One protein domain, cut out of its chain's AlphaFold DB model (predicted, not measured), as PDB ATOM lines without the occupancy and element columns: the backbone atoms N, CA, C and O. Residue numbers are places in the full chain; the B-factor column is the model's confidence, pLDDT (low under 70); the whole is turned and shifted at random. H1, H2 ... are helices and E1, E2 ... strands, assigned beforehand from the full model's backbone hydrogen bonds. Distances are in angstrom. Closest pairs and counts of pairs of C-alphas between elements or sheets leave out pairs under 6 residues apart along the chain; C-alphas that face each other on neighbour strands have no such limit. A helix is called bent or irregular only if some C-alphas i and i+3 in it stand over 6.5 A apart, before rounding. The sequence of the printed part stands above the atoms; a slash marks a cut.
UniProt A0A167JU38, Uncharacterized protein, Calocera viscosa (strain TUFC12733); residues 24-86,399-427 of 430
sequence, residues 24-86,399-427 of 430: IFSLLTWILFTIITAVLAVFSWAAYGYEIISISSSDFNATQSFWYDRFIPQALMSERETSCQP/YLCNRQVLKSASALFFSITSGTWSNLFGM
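This is residues 24 to 86 and 399 to 427 of the 430 residues of an uncharacterized protein of Calocera viscosa (strain TUFC12733) (UniProt A0A167JU38). A narrow ribbon of two antiparallel strands, E1 and E2, makes one end of a long, thin model, and from it the long helix H1 runs out to make the other end, with a second helix, H2, crossing the part of H1 nearer the ribbon. Between the strands, residues 58 to 86 make a long loop with no named element, of which residues 70 to 76 stick out, as do residues 24 to 32 of H1. The printed part has 92 residues with two named helices and two named strands, in the order H1, E1, E2, H2; the sheet's order is E1 - E2, and the class is mixed, helices and strands. The whole is loose, with a radius of gyration of the C-alphas of 17.2 A, and elongated, spanning 60 by 32 by 21 A.

The sheet consists of E1, residues 50 to 57, and E2, residues 399 to 406, antiparallel neighbours with 149 degrees between their directions. N 53 and O 403 are within hydrogen-bond range at 2.8 A, and so are N 399 and O 57 at 2.8 A. E1 bends by 56 degrees at residue 54. Residues 84 to 85 form a short antiparallel pairing with residues 400 to 401 of E2. H1, residues 24 to 48, and H2, residues 409 to 427, touch, H1 with residues 37 to 48 alone; the closest C-alphas are those of Ser 44 and Ile 416, 5.3 A apart. Their lines stand at a steep tilt of 57 degrees, and they run opposite ways. H1 and E2 are apart. The closest C-alphas of E2 and H2, those of Leu 406 and Leu 412, are 7.6 A apart. In H1 every O i to N i+4 pair is within hydrogen-bond range, and in H2 14 of 15 are.

E1 runs 19.3 A from C-alpha 50 at (208.613, 188.232, 202.231) to C-alpha 57, and E2 runs 21.4 A from Tyr 399 to Leu 406. H1 begins with C-alpha 24 at (230.475, 165.233, 179.237) and is 35.2 A long. H2 is 27.7 A long and ends with C-alpha 427 at (210.846, 164.905, 195.790). H2 is neither bent nor irregular, but only just: C-alphas 424 and 427 are 6.4 A apart.

The two C-alphas farthest apart are those of Ile 24 and Ser 58, at 60.5 A. Residues 87 to 398 are not printed, and C-alphas 86 and 399 are 6.4 A apart across this cut, which falls in the link from E1 to E2. The links H1 to E1 and E2 to H2 are tight. The mean pLDDT of the printed part is 91.5, and residue 427 is the one printed residue under 70.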
ATOM      1  N   ILE A  24     231.558 164.465 179.871       85.38
ATOM      2  CA  ILE A  24     230.475 165.233 179.237       85.38
ATOM      3  C   ILE A  24     229.157 165.075 180.006       85.38
ATOM      4  O   ILE A  24     228.464 166.060 180.234       85.38
ATOM      5  N   PHE A  25     228.822 163.858 180.441       86.38
ATOM      6  CA  PHE A  25     227.609 163.608 181.218       86.38
ATOM      7  C   PHE A  25     227.680 164.285 182.590       86.38
ATOM      8  O   PHE A  25     226.720 164.927 183.007       86.38
ATOM      9  N   SER A  26     228.837 164.213 183.259       83.50
ATOM     10  CA  SER A  26     229.068 164.941 184.518       83.50
ATOM     11  C   SER A  26     228.891 166.453 184.327       83.50
ATOM     12  O   SER A  26     228.166 167.104 185.068       83.50
ATOM     13  N   LEU A  27     229.476 167.026 183.273       87.50
ATOM     14  CA  LEU A  27     229.343 168.454 182.991       87.50
ATOM     15  C   LEU A  27     227.887 168.854 182.696       87.50
ATOM     16  O   LEU A  27     227.409 169.846 183.239       87.50
ATOM     17  N   LEU A  28     227.162 168.072 181.887       90.94
ATOM     18  CA  LEU A  28     225.748 168.326 181.589       90.94
ATOM     19  C   LEU A  28     224.859 168.220 182.832       90.94
ATOM     20  O   LEU A  28     223.977 169.055 183.013       90.94
ATOM     21  N   THR A  29     225.095 167.228 183.693       89.06
ATOM     22  CA  THR A  29     224.333 167.060 184.942       89.06
ATOM     23  C   THR A  29     224.583 168.211 185.906       89.06
ATOM     24  O   THR A  29     223.620 168.760 186.432       89.06
ATOM     25  N   TRP A  30     225.830 168.660 186.064       88.75
ATOM     26  CA  TRP A  30     226.141 169.851 186.856       88.75
ATOM     27  C   TRP A  30     225.478 171.114 186.294       88.75
ATOM     28  O   TRP A  30     224.871 171.859 187.060       88.75
ATOM     29  N   ILE A  31     225.513 171.341 184.975       93.31
ATOM     30  CA  ILE A  31     224.831 172.491 184.356       93.31
ATOM     31  C   ILE A  31     223.324 172.426 184.617       93.31
ATOM     32  O   ILE A  31     222.750 173.398 185.111       93.31
ATOM     33  N   LEU A  32     222.687 171.286 184.341       92.62
ATOM     34  CA  LEU A  32     221.251 171.109 184.558       92.62
ATOM     35  C   LEU A  32     220.885 171.348 186.028       92.62
ATOM     36  O   LEU A  32     219.943 172.083 186.316       92.62
ATOM     37  N   PHE A  33     221.675 170.799 186.951       90.44
ATOM     38  CA  PHE A  33     221.496 170.990 188.385       90.44
ATOM     39  C   PHE A  33     221.617 172.464 188.787       90.44
ATOM     40  O   PHE A  33     220.773 172.965 189.532       90.44
ATOM     41  N   THR A  34     222.605 173.200 188.260       91.56
ATOM     42  CA  THR A  34     222.739 174.640 188.541       91.56
ATOM     43  C   THR A  34     221.563 175.457 188.010       91.56
ATOM     44  O   THR A  34     221.077 176.337 188.718       91.56
ATOM     45  N   ILE A  35     221.054 175.143 186.813       95.44
ATOM     46  CA  ILE A  35     219.892 175.823 186.226       95.44
ATOM     47  C   ILE A  35     218.641 175.557 187.068       95.44
ATOM     48  O   ILE A  35     217.946 176.502 187.435       95.44
ATOM     49  N   ILE A  36     218.375 174.295 187.423       93.75
ATOM     50  CA  ILE A  36     217.229 173.924 188.266       93.75
ATOM     51  C   ILE A  36     217.325 174.623 189.625       93.75
ATOM     52  O   ILE A  36     216.351 175.218 190.077       93.75
ATOM     53  N   THR A  37     218.508 174.626 190.244       91.56
ATOM     54  CA  THR A  37     218.732 175.292 191.535       91.56
ATOM     55  C   THR A  37     218.492 176.799 191.439       91.56
ATOM     56  O   THR A  37     217.850 177.369 192.317       91.56
ATOM     57  N   ALA A  38     218.954 177.457 190.371       94.38
ATOM     58  CA  ALA A  38     218.725 178.885 190.159       94.38
ATOM     59  C   ALA A  38     217.231 179.205 189.989       94.38
ATOM     60  O   ALA A  38     216.732 180.152 190.595       94.38
ATOM     61  N   VAL A  39     216.505 178.388 189.221       94.69
ATOM     62  CA  VAL A  39     215.053 178.527 189.048       94.69
ATOM     63  C   VAL A  39     214.329 178.328 190.385       94.69
ATOM     64  O   VAL A  39     213.531 179.180 190.775       94.69
ATOM     65  N   LEU A  40     214.652 177.271 191.136       93.75
ATOM     66  CA  LEU A  40     214.073 177.010 192.460       93.75
ATOM     67  C   LEU A  40     214.393 178.113 193.475       93.75
ATOM     68  O   LEU A  40     213.545 178.424 194.308       93.75
ATOM     69  N   ALA A  41     215.573 178.730 193.401       94.19
ATOM     70  CA  ALA A  41     215.931 179.858 194.252       94.19
ATOM     71  C   ALA A  41     215.069 181.094 193.950       94.19
ATOM     72  O   ALA A  41     214.605 181.748 194.882       94.19
ATOM     73  N   VAL A  42     214.791 181.383 192.671       94.94
ATOM     74  CA  VAL A  42     213.880 182.471 192.266       94.94
ATOM     75  C   VAL A  42     212.453 182.200 192.751       94.94
ATOM     76  O   VAL A  42     211.830 183.089 193.331       94.94
ATOM     77  N   PHE A  43     211.957 180.966 192.600       93.94
ATOM     78  CA  PHE A  43     210.648 180.572 193.138       93.94
ATOM     79  C   PHE A  43     210.597 180.658 194.669       93.94
ATOM     80  O   PHE A  43     209.643 181.194 195.226       93.94
ATOM     81  N   SER A  44     211.639 180.191 195.357       95.00
ATOM     82  CA  SER A  44     211.729 180.252 196.821       95.00
ATOM     83  C   SER A  44     211.829 181.692 197.326       95.00
ATOM     84  O   SER A  44     211.310 181.999 198.394       95.00
ATOM     85  N   TRP A  45     212.454 182.595 196.564       95.50
ATOM     86  CA  TRP A  45     212.466 184.023 196.877       95.50
ATOM     87  C   TRP A  45     211.064 184.625 196.765       95.50
ATOM     88  O   TRP A  45     210.618 185.288 197.701       95.50
ATOM     89  N   ALA A  46     210.346 184.350 195.674       94.56
ATOM     90  CA  ALA A  46     208.967 184.804 195.516       94.56
ATOM     91  C   ALA A  46     208.053 184.271 196.638       94.56
ATOM     92  O   ALA A  46     207.282 185.037 197.203       94.56
ATOM     93  N   ALA A  47     208.194 182.993 197.010       93.25
ATOM     94  CA  ALA A  47     207.338 182.341 198.002       93.25
ATOM     95  C   ALA A  47     207.672 182.696 199.464       93.25
ATOM     96  O   ALA A  47     206.770 182.915 200.266       93.25
ATOM     97  N   TYR A  48     208.958 182.736 199.833       95.31
ATOM     98  CA  TYR A  48     209.391 182.806 201.239       95.31
ATOM     99  C   TYR A  48     210.212 184.046 201.586       95.31
ATOM    100  O   TYR A  48     210.591 184.226 202.750       95.31
ATOM    101  N   GLY A  49     210.540 184.885 200.604       95.44
ATOM    102  CA  GLY A  49     211.398 186.048 200.818       95.44
ATOM    103  C   GLY A  49     210.722 187.233 201.487       95.44
ATOM    104  O   GLY A  49     211.410 188.171 201.892       95.44
ATOM    105  N   TYR A  50     209.404 187.180 201.626       96.56
ATOM    106  CA  TYR A  50     208.613 188.232 202.231       96.56
ATOM    107  C   TYR A  50     208.077 187.791 203.595       96.56
ATOM    108  O   TYR A  50     207.825 186.608 203.831       96.56
ATOM    109  N   GLU A  51     207.948 188.740 204.514       96.06
ATOM    110  CA  GLU A  51     207.298 188.565 205.812       96.06
ATOM    111  C   GLU A  51     206.143 189.552 205.957       96.06
ATOM    112  O   GLU A  51     206.217 190.671 205.454       96.06
ATOM    113  N   ILE A  52     205.063 189.132 206.617       95.00
ATOM    114  CA  ILE A  52     203.879 189.969 206.820       95.00
ATOM    115  C   ILE A  52     204.118 190.868 208.033       95.00
ATOM    116  O   ILE A  52     204.368 190.375 209.132       95.00
ATOM    117  N   ILE A  53     204.002 192.177 207.833       95.88
ATOM    118  CA  ILE A  53     203.991 193.181 208.893       95.88
ATOM    119  C   ILE A  53     202.657 193.925 208.892       95.88
ATOM    120  O   ILE A  53     202.070 194.185 207.840       95.88
ATOM    121  N   SER A  54     202.195 194.305 210.077       95.81
ATOM    122  CA  SER A  54     201.008 195.136 210.244       95.81
ATOM    123  C   SER A  54     201.400 196.616 210.230       95.81
ATOM    124  O   SER A  54     202.164 197.060 211.089       95.81
ATOM    125  N   ILE A  55     200.880 197.384 209.274       95.69
ATOM    126  CA  ILE A  55     201.076 198.833 209.162       95.69
ATOM    127  C   ILE A  55     199.729 199.553 209.240       95.69
ATOM    128  O   ILE A  55     198.751 199.117 208.640       95.69
ATOM    129  N   SER A  56     199.680 200.672 209.961       95.69
ATOM    130  CA  SER A  56     198.521 201.565 209.961       95.69
ATOM    131  C   SER A  56     198.491 202.397 208.675       95.69
ATOM    132  O   SER A  56     199.450 203.120 208.394       95.69
ATOM    133  N   SER A  57     197.405 202.325 207.910       94.69
ATOM    134  CA  SER A  57     197.184 203.102 206.681       94.69
ATOM    135  C   SER A  57     195.856 203.849 206.767       94.69
ATOM    136  O   SER A  57     194.886 203.302 207.278       94.69
ATOM    137  N   SER A  58     195.780 205.074 206.244       92.81
ATOM    138  CA  SER A  58     194.502 205.781 206.050       92.81
ATOM    139  C   SER A  58     193.774 205.344 204.773       92.81
ATOM    140  O   SER A  58     192.593 205.622 204.608       92.81
ATOM    141  N   ASP A  59     194.477 204.673 203.858       92.62
ATOM    142  CA  ASP A  59     193.910 204.133 202.624       92.62
ATOM    143  C   ASP A  59     193.598 202.645 202.804       92.62
ATOM    144  O   ASP A  59     194.517 201.831 202.956       92.62
ATOM    145  N   PHE A  60     192.304 202.311 202.800       93.19
ATOM    146  CA  PHE A  60     191.794 200.938 202.863       93.19
ATOM    147  C   PHE A  60     192.053 200.161 201.565       93.19
ATOM    148  O   PHE A  60     192.326 198.962 201.595       93.19
ATOM    149  N   ASN A  61     192.043 200.858 200.425       91.75
ATOM    150  CA  ASN A  61     192.249 200.272 199.101       91.75
ATOM    151  C   ASN A  61     193.734 200.165 198.739       91.75
ATOM    152  O   ASN A  61     194.090 199.919 197.581       91.75
ATOM    153  N   ALA A  62     194.616 200.322 199.727       89.75
ATOM    154  CA  ALA A  62     196.039 200.156 199.550       89.75
ATOM    155  C   ALA A  62     196.356 198.724 199.086       89.75
ATOM    156  O   ALA A  62     196.346 197.759 199.860       89.75
ATOM    157  N   THR A  63     196.676 198.603 197.801       89.81
ATOM    158  CA  THR A  63     197.150 197.359 197.197       89.81
ATOM    159  C   THR A  63     198.671 197.321 197.199       89.81
ATOM    160  O   THR A  63     199.353 198.346 197.120       89.81
ATOM    161  N   GLN A  64     199.211 196.114 197.302       90.44
ATOM    162  CA  GLN A  64     200.634 195.866 197.162       90.44
ATOM    163  C   GLN A  64     200.882 195.130 195.849       90.44
ATOM    164  O   GLN A  64     200.140 194.213 195.509       90.44
ATOM    165  N   SER A  65     201.920 195.539 195.120       91.31
ATOM    166  CA  SER A  65     202.416 194.814 193.956       91.31
ATOM    167  C   SER A  65     203.817 194.278 194.222       91.31
ATOM    168  O   SER A  65     204.661 194.940 194.837       91.31
ATOM    169  N   PHE A  66     204.067 193.066 193.747       93.00
ATOM    170  CA  PHE A  66     205.359 192.405 193.799       93.00
ATOM    171  C   PHE A  66     205.957 192.284 192.401       93.00
ATOM    172  O   PHE A  66     205.266 192.290 191.383       93.00
ATOM    173  N   TRP A  67     207.282 192.142 192.336       94.75
ATOM    174  CA  TRP A  67     207.987 191.969 191.061       94.75
ATOM    175  C   TRP A  67     207.546 190.697 190.322       94.75
ATOM    176  O   TRP A  67     207.596 190.660 189.091       94.75
ATOM    177  N   TYR A  68     207.119 189.666 191.061       93.25
ATOM    178  CA  TYR A  68     206.718 188.383 190.495       93.25
ATOM    179  C   TYR A  68     205.276 188.365 189.982       93.25
ATOM    180  O   TYR A  68     204.951 187.504 189.167       93.25
ATOM    181  N   ASP A  69     204.438 189.335 190.365       92.94
ATOM    182  CA  ASP A  69     203.036 189.403 189.931       92.94
ATOM    183  C   ASP A  69     202.929 189.436 188.403       92.94
ATOM    184  O   ASP A  69     202.038 188.839 187.812       92.94
ATOM    185  N   ARG A  70     203.895 190.054 187.715       93.50
ATOM    186  CA  ARG A  70     203.913 190.096 186.246       93.50
ATOM    187  C   ARG A  70     204.036 188.714 185.586       93.50
ATOM    188  O   ARG A  70     203.659 188.571 184.425       93.50
ATOM    189  N   PHE A  71     204.595 187.726 186.281       92.94
ATOM    190  CA  PHE A  71     204.865 186.394 185.732       92.94
ATOM    191  C   PHE A  71     203.795 185.360 186.099       92.94
ATOM    192  O   PHE A  71     203.802 184.267 185.533       92.94
ATOM    193  N   ILE A  72     202.875 185.688 187.013       90.50
ATOM    194  CA  ILE A  72     201.791 184.794 187.424       90.50
ATOM    195  C   ILE A  72     200.577 185.040 186.511       90.50
ATOM    196  O   ILE A  72     200.122 186.179 186.391       90.50
ATOM    197  N   PRO A  73     200.027 184.006 185.847       92.56
ATOM    198  CA  PRO A  73     198.787 184.139 185.090       92.56
ATOM    199  C   PRO A  73     197.651 184.661 185.975       92.56
ATOM    200  O   PRO A  73     197.454 184.154 187.076       92.56
ATOM    201  N   GLN A  74     196.854 185.613 185.478       88.75
ATOM    202  CA  GLN A  74     195.736 186.202 186.238       88.75
ATOM    203  C   GLN A  74     194.740 185.156 186.766       88.75
ATOM    204  O   GLN A  74     194.170 185.355 187.827       88.75
ATOM    205  N   ALA A  75     194.582 184.018 186.081       90.81
ATOM    206  CA  ALA A  75     193.718 182.921 186.523       90.81
ATOM    207  C   ALA A  75     194.181 182.226 187.822       90.81
ATOM    208  O   ALA A  75     193.402 181.505 188.434       90.81
ATOM    209  N   LEU A  76     195.448 182.401 188.215       89.06
ATOM    210  CA  LEU A  76     196.013 181.881 189.464       89.06
ATOM    211  C   LEU A  76     196.164 182.966 190.534       89.06
ATOM    212  O   LEU A  76     196.516 182.653 191.670       89.06
ATOM    213  N   MET A  77     195.935 184.234 190.182       85.44
ATOM    214  CA  MET A  77     195.894 185.302 191.169       85.44
ATOM    215  C   MET A  77     194.566 185.214 191.910       85.44
ATOM    216  O   MET A  77     193.508 185.192 191.284       85.44
ATOM    217  N   SER A  78     194.625 185.193 193.242       81.19
ATOM    218  CA  SER A  78     193.449 185.502 194.052       81.19
ATOM    219  C   SER A  78     192.889 186.853 193.610       81.19
ATOM    220  O   SER A  78     193.662 187.741 193.221       81.19
ATOM    221  N   GLU A  79     191.568 187.035 193.688       79.94
ATOM    222  CA  GLU A  79     191.002 188.383 193.632       79.94
ATOM    223  C   GLU A  79     191.779 189.263 194.612       79.94
ATOM    224  O   GLU A  79     192.198 188.794 195.676       79.94
ATOM    225  N   ARG A  80     192.076 190.501 194.196       73.06
ATOM    226  CA  ARG A  80     192.844 191.461 194.993       73.06
ATOM    227  C   ARG A  80     192.013 191.857 196.207       73.06
ATOM    228  O   ARG A  80     191.414 192.928 196.226       73.06
ATOM    229  N   GLU A  81     191.965 190.982 197.198       73.31
ATOM    230  CA  GLU A  81     191.445 191.306 198.509       73.31
ATOM    231  C   GLU A  81     192.300 192.439 199.068       73.31
ATOM    232  O   GLU A  81     193.533 192.460 198.947       73.31
ATOM    233  N   THR A  82     191.631 193.446 199.613       80.62
ATOM    234  CA  THR A  82     192.295 194.566 200.263       80.62
ATOM    235  C   THR A  82     193.168 194.019 201.386       80.62
ATOM    236  O   THR A  82     192.702 193.274 202.242       80.62
ATOM    237  N   SER A  83     194.443 194.412 201.415       86.81
ATOM    238  CA  SER A  83     195.376 193.981 202.472       86.81
ATOM    239  C   SER A  83     195.004 194.506 203.869       86.81
ATOM    240  O   SER A  83     195.610 194.119 204.871       86.81
ATOM    241  N   CYS A  84     194.026 195.410 203.924       95.06
ATOM    242  CA  CYS A  84     193.566 196.123 205.099       95.06
ATOM    243  C   CYS A  84     192.341 195.459 205.723       95.06
ATOM    244  O   CYS A  84     191.393 195.093 205.033       95.06
ATOM    245  N   GLN A  85     192.364 195.336 207.048       94.56
ATOM    246  CA  GLN A  85     191.217 194.898 207.835       94.56
ATOM    247  C   GLN A  85     190.267 196.084 208.069       94.56
ATOM    248  O   GLN A  85     190.749 197.198 208.312       94.56
ATOM    249  N   PRO A  86     188.937 195.879 207.997       94.56
ATOM    250  CA  PRO A  86     187.972 196.938 208.273       94.56
ATOM    251  C   PRO A  86     188.091 197.408 209.728       94.56
ATOM    252  O   PRO A  86     188.319 196.608 210.639       94.56
ATOM    253  N   TYR A 399     193.281 202.104 209.218       95.88
ATOM    254  CA  TYR A 399     193.128 200.669 209.024       95.88
ATOM    255  C   TYR A 399     194.423 199.941 209.349       95.88
ATOM    256  O   TYR A 399     195.520 200.440 209.079       95.88
ATOM    257  N   LEU A 400     194.295 198.727 209.877       96.56
ATOM    258  CA  LEU A 400     195.421 197.820 210.038       96.56
ATOM    259  C   LEU A 400     195.599 197.024 208.744       96.56
ATOM    260  O   LEU A 400     194.754 196.201 208.394       96.56
ATOM    261  N   CYS A 401     196.692 197.269 208.028       96.31
ATOM    262  CA  CYS A 401     196.994 196.590 206.775       96.31
ATOM    263  C   CYS A 401     198.160 195.629 206.940       96.31
ATOM    264  O   CYS A 401     199.223 195.994 207.438       96.31
ATOM    265  N   ASN A 402     197.970 194.404 206.471       95.00
ATOM    266  CA  ASN A 402     198.996 193.376 206.451       95.00
ATOM    267  C   ASN A 402     199.780 193.497 205.145       95.00
ATOM    268  O   ASN A 402     199.334 193.040 204.095       95.00
ATOM    269  N   ARG A 403     200.954 194.131 205.193       94.44
ATOM    270  CA  ARG A 403     201.845 194.263 204.033       94.44
ATOM    271  C   ARG A 403     202.982 193.269 204.122       94.44
ATOM    272  O   ARG A 403     203.523 193.044 205.199       94.44
ATOM    273  N   GLN A 404     203.391 192.716 202.987       94.44
ATOM    274  CA  GLN A 404     204.554 191.841 202.957       94.44
ATOM    275  C   GLN A 404     205.815 192.657 202.661       94.44
ATOM    276  O   GLN A 404     205.932 193.278 201.608       94.44
ATOM    277  N   VAL A 405     206.783 192.673 203.566       96.06
ATOM    278  CA  VAL A 405     208.062 193.364 203.360       96.06
ATOM    279  C   VAL A 405     209.154 192.336 203.109       96.06
ATOM    280  O   VAL A 405     209.087 191.206 203.587       96.06
ATOM    281  N   LEU A 406     210.144 192.701 202.290       96.75
ATOM    282  CA  LEU A 406     211.300 191.843 202.057       96.75
ATOM    283  C   LEU A 406     212.013 191.606 203.392       96.75
ATOM    284  O   LEU A 406     212.375 192.562 204.081       96.75
ATOM    285  N   LYS A 407     212.242 190.337 203.729       97.00
ATOM    286  CA  LYS A 407     212.990 189.957 204.927       97.00
ATOM    287  C   LYS A 407     214.381 190.592 204.932       97.00
ATOM    288  O   LYS A 407     214.981 190.831 203.880       97.00
ATOM    289  N   SER A 408     214.938 190.783 206.128       97.00
ATOM    290  CA  SER A 408     216.350 191.160 206.278       97.00
ATOM    291  C   SER A 408     217.265 190.209 205.494       97.00
ATOM    292  O   SER A 408     216.950 189.030 205.333       97.00
ATOM    293  N   ALA A 409     218.412 190.694 205.008       96.25
ATOM    294  CA  ALA A 409     219.280 189.920 204.111       96.25
ATOM    295  C   ALA A 409     219.672 188.535 204.672       96.25
ATOM    296  O   ALA A 409     219.734 187.561 203.921       96.25
ATOM    297  N   SER A 410     219.885 188.426 205.987       95.69
ATOM    298  CA  SER A 410     220.175 187.152 206.656       95.69
ATOM    299  C   SER A 410     218.958 186.224 206.681       95.69
ATOM    300  O   SER A 410     219.058 185.072 206.262       95.69
ATOM    301  N   ALA A 411     217.793 186.715 207.114       95.00
ATOM    302  CA  ALA A 411     216.556 185.934 207.145       95.00
ATOM    303  C   ALA A 411     216.102 185.512 205.738       95.00
ATOM    304  O   ALA A 411     215.621 184.392 205.551       95.00
ATOM    305  N   LEU A 412     216.312 186.373 204.739       95.06
ATOM    306  CA  LEU A 412     216.076 186.093 203.328       95.06
ATOM    307  C   LEU A 412     216.967 184.947 202.841       95.06
ATOM    308  O   LEU A 412     216.459 183.980 202.279       95.06
ATOM    309  N   PHE A 413     218.275 185.013 203.109       95.50
ATOM    310  CA  PHE A 413     219.217 183.960 202.733       95.50
ATOM    311  C   PHE A 413     218.830 182.605 203.337       95.50
ATOM    312  O   PHE A 413     218.759 181.607 202.619       95.50
ATOM    313  N   PHE A 414     218.518 182.558 204.636       95.62
ATOM    314  CA  PHE A 414     218.109 181.313 205.293       95.62
ATOM    315  C   PHE A 414     216.761 180.791 204.783       95.62
ATOM    316  O   PHE A 414     216.608 179.584 204.597       95.62
ATOM    317  N   SER A 415     215.802 181.673 204.492       93.12
ATOM    318  CA  SER A 415     214.496 181.278 203.945       93.12
ATOM    319  C   SER A 415     214.625 180.713 202.524       93.12
ATOM    320  O   SER A 415     214.068 179.662 202.226       93.12
ATOM    321  N   ILE A 416     215.411 181.363 201.656       94.06
ATOM    322  CA  ILE A 416     215.632 180.902 200.276       94.06
ATOM    323  C   ILE A 416     216.399 179.585 200.273       94.06
ATOM    324  O   ILE A 416     216.008 178.658 199.567       94.06
ATOM    325  N   THR A 417     217.481 179.483 201.049       92.31
ATOM    326  CA  THR A 417     218.274 178.251 201.104       92.31
ATOM    327  C   THR A 417     217.436 177.105 201.662       92.31
ATOM    328  O   THR A 417     217.256 176.116 200.961       92.31
ATOM    329  N   SER A 418     216.825 177.241 202.841       93.81
ATOM    330  CA  SER A 418     215.982 176.174 203.407       93.81
ATOM    331  C   SER A 418     214.830 175.757 202.484       93.81
ATOM    332  O   SER A 418     214.624 174.559 202.292       93.81
ATOM    333  N   GLY A 419     214.138 176.707 201.842       90.88
ATOM    334  CA  GLY A 419     213.083 176.413 200.868       90.88
ATOM    335  C   GLY A 419     213.602 175.696 199.617       90.88
ATOM    336  O   GLY A 419     213.017 174.704 199.186       90.88
ATOM    337  N   THR A 420     214.742 176.133 199.073       92.19
ATOM    338  CA  THR A 420     215.358 175.514 197.885       92.19
ATOM    339  C   THR A 420     215.812 174.085 198.182       92.19
ATOM    340  O   THR A 420     215.514 173.180 197.409       92.19
ATOM    341  N   TRP A 421     216.484 173.866 199.318       90.12
ATOM    342  CA  TRP A 421     216.913 172.533 199.749       90.12
ATOM    343  C   TRP A 421     215.700 171.630 200.016       90.12
ATOM    344  O   TRP A 421     215.659 170.508 199.521       90.12
ATOM    345  N   SER A 422     214.665 172.121 200.702       89.12
ATOM    346  CA  SER A 422     213.455 171.327 200.970       89.12
ATOM    347  C   SER A 422     212.751 170.887 199.685       89.12
ATOM    348  O   SER A 422     212.378 169.724 199.565       89.12
ATOM    349  N   ASN A 423     212.630 171.773 198.693       88.94
ATOM    350  CA  ASN A 423     212.038 171.433 197.395       88.94
ATOM    351  C   ASN A 423     212.903 170.460 196.580       88.94
ATOM    352  O   ASN A 423     212.368 169.640 195.840       88.94
ATOM    353  N   LEU A 424     214.230 170.545 196.710       87.69
ATOM    354  CA  LEU A 424     215.159 169.688 195.980       87.69
ATOM    355  C   LEU A 424     215.178 168.247 196.520       87.69
ATOM    356  O   LEU A 424     215.210 167.315 195.725       87.69
ATOM    357  N   PHE A 425     215.148 168.061 197.845       85.31
ATOM    358  CA  PHE A 425     215.213 166.731 198.480       85.31
ATOM    359  C   PHE A 425     213.841 166.147 198.842       85.31
ATOM    360  O   PHE A 425     213.714 164.937 199.010       85.31
ATOM    361  N   GLY A 426     212.799 166.975 198.941       77.62
ATOM    362  CA  GLY A 426     211.438 166.523 199.243       77.62
ATOM    363  C   GLY A 426     210.796 165.685 198.133       77.62
ATOM    364  O   GLY A 426     209.823 164.984 198.396       77.62
ATOM    365  N   MET A 427     211.346 165.706 196.914       62.66
ATOM    366  CA  MET A 427     210.846 164.905 195.790       62.66
ATOM    367  C   MET A 427     211.082 163.392 195.942       62.66
ATOM    368  O   MET A 427     210.398 162.625 195.273       62.66
TER     369      MET A 427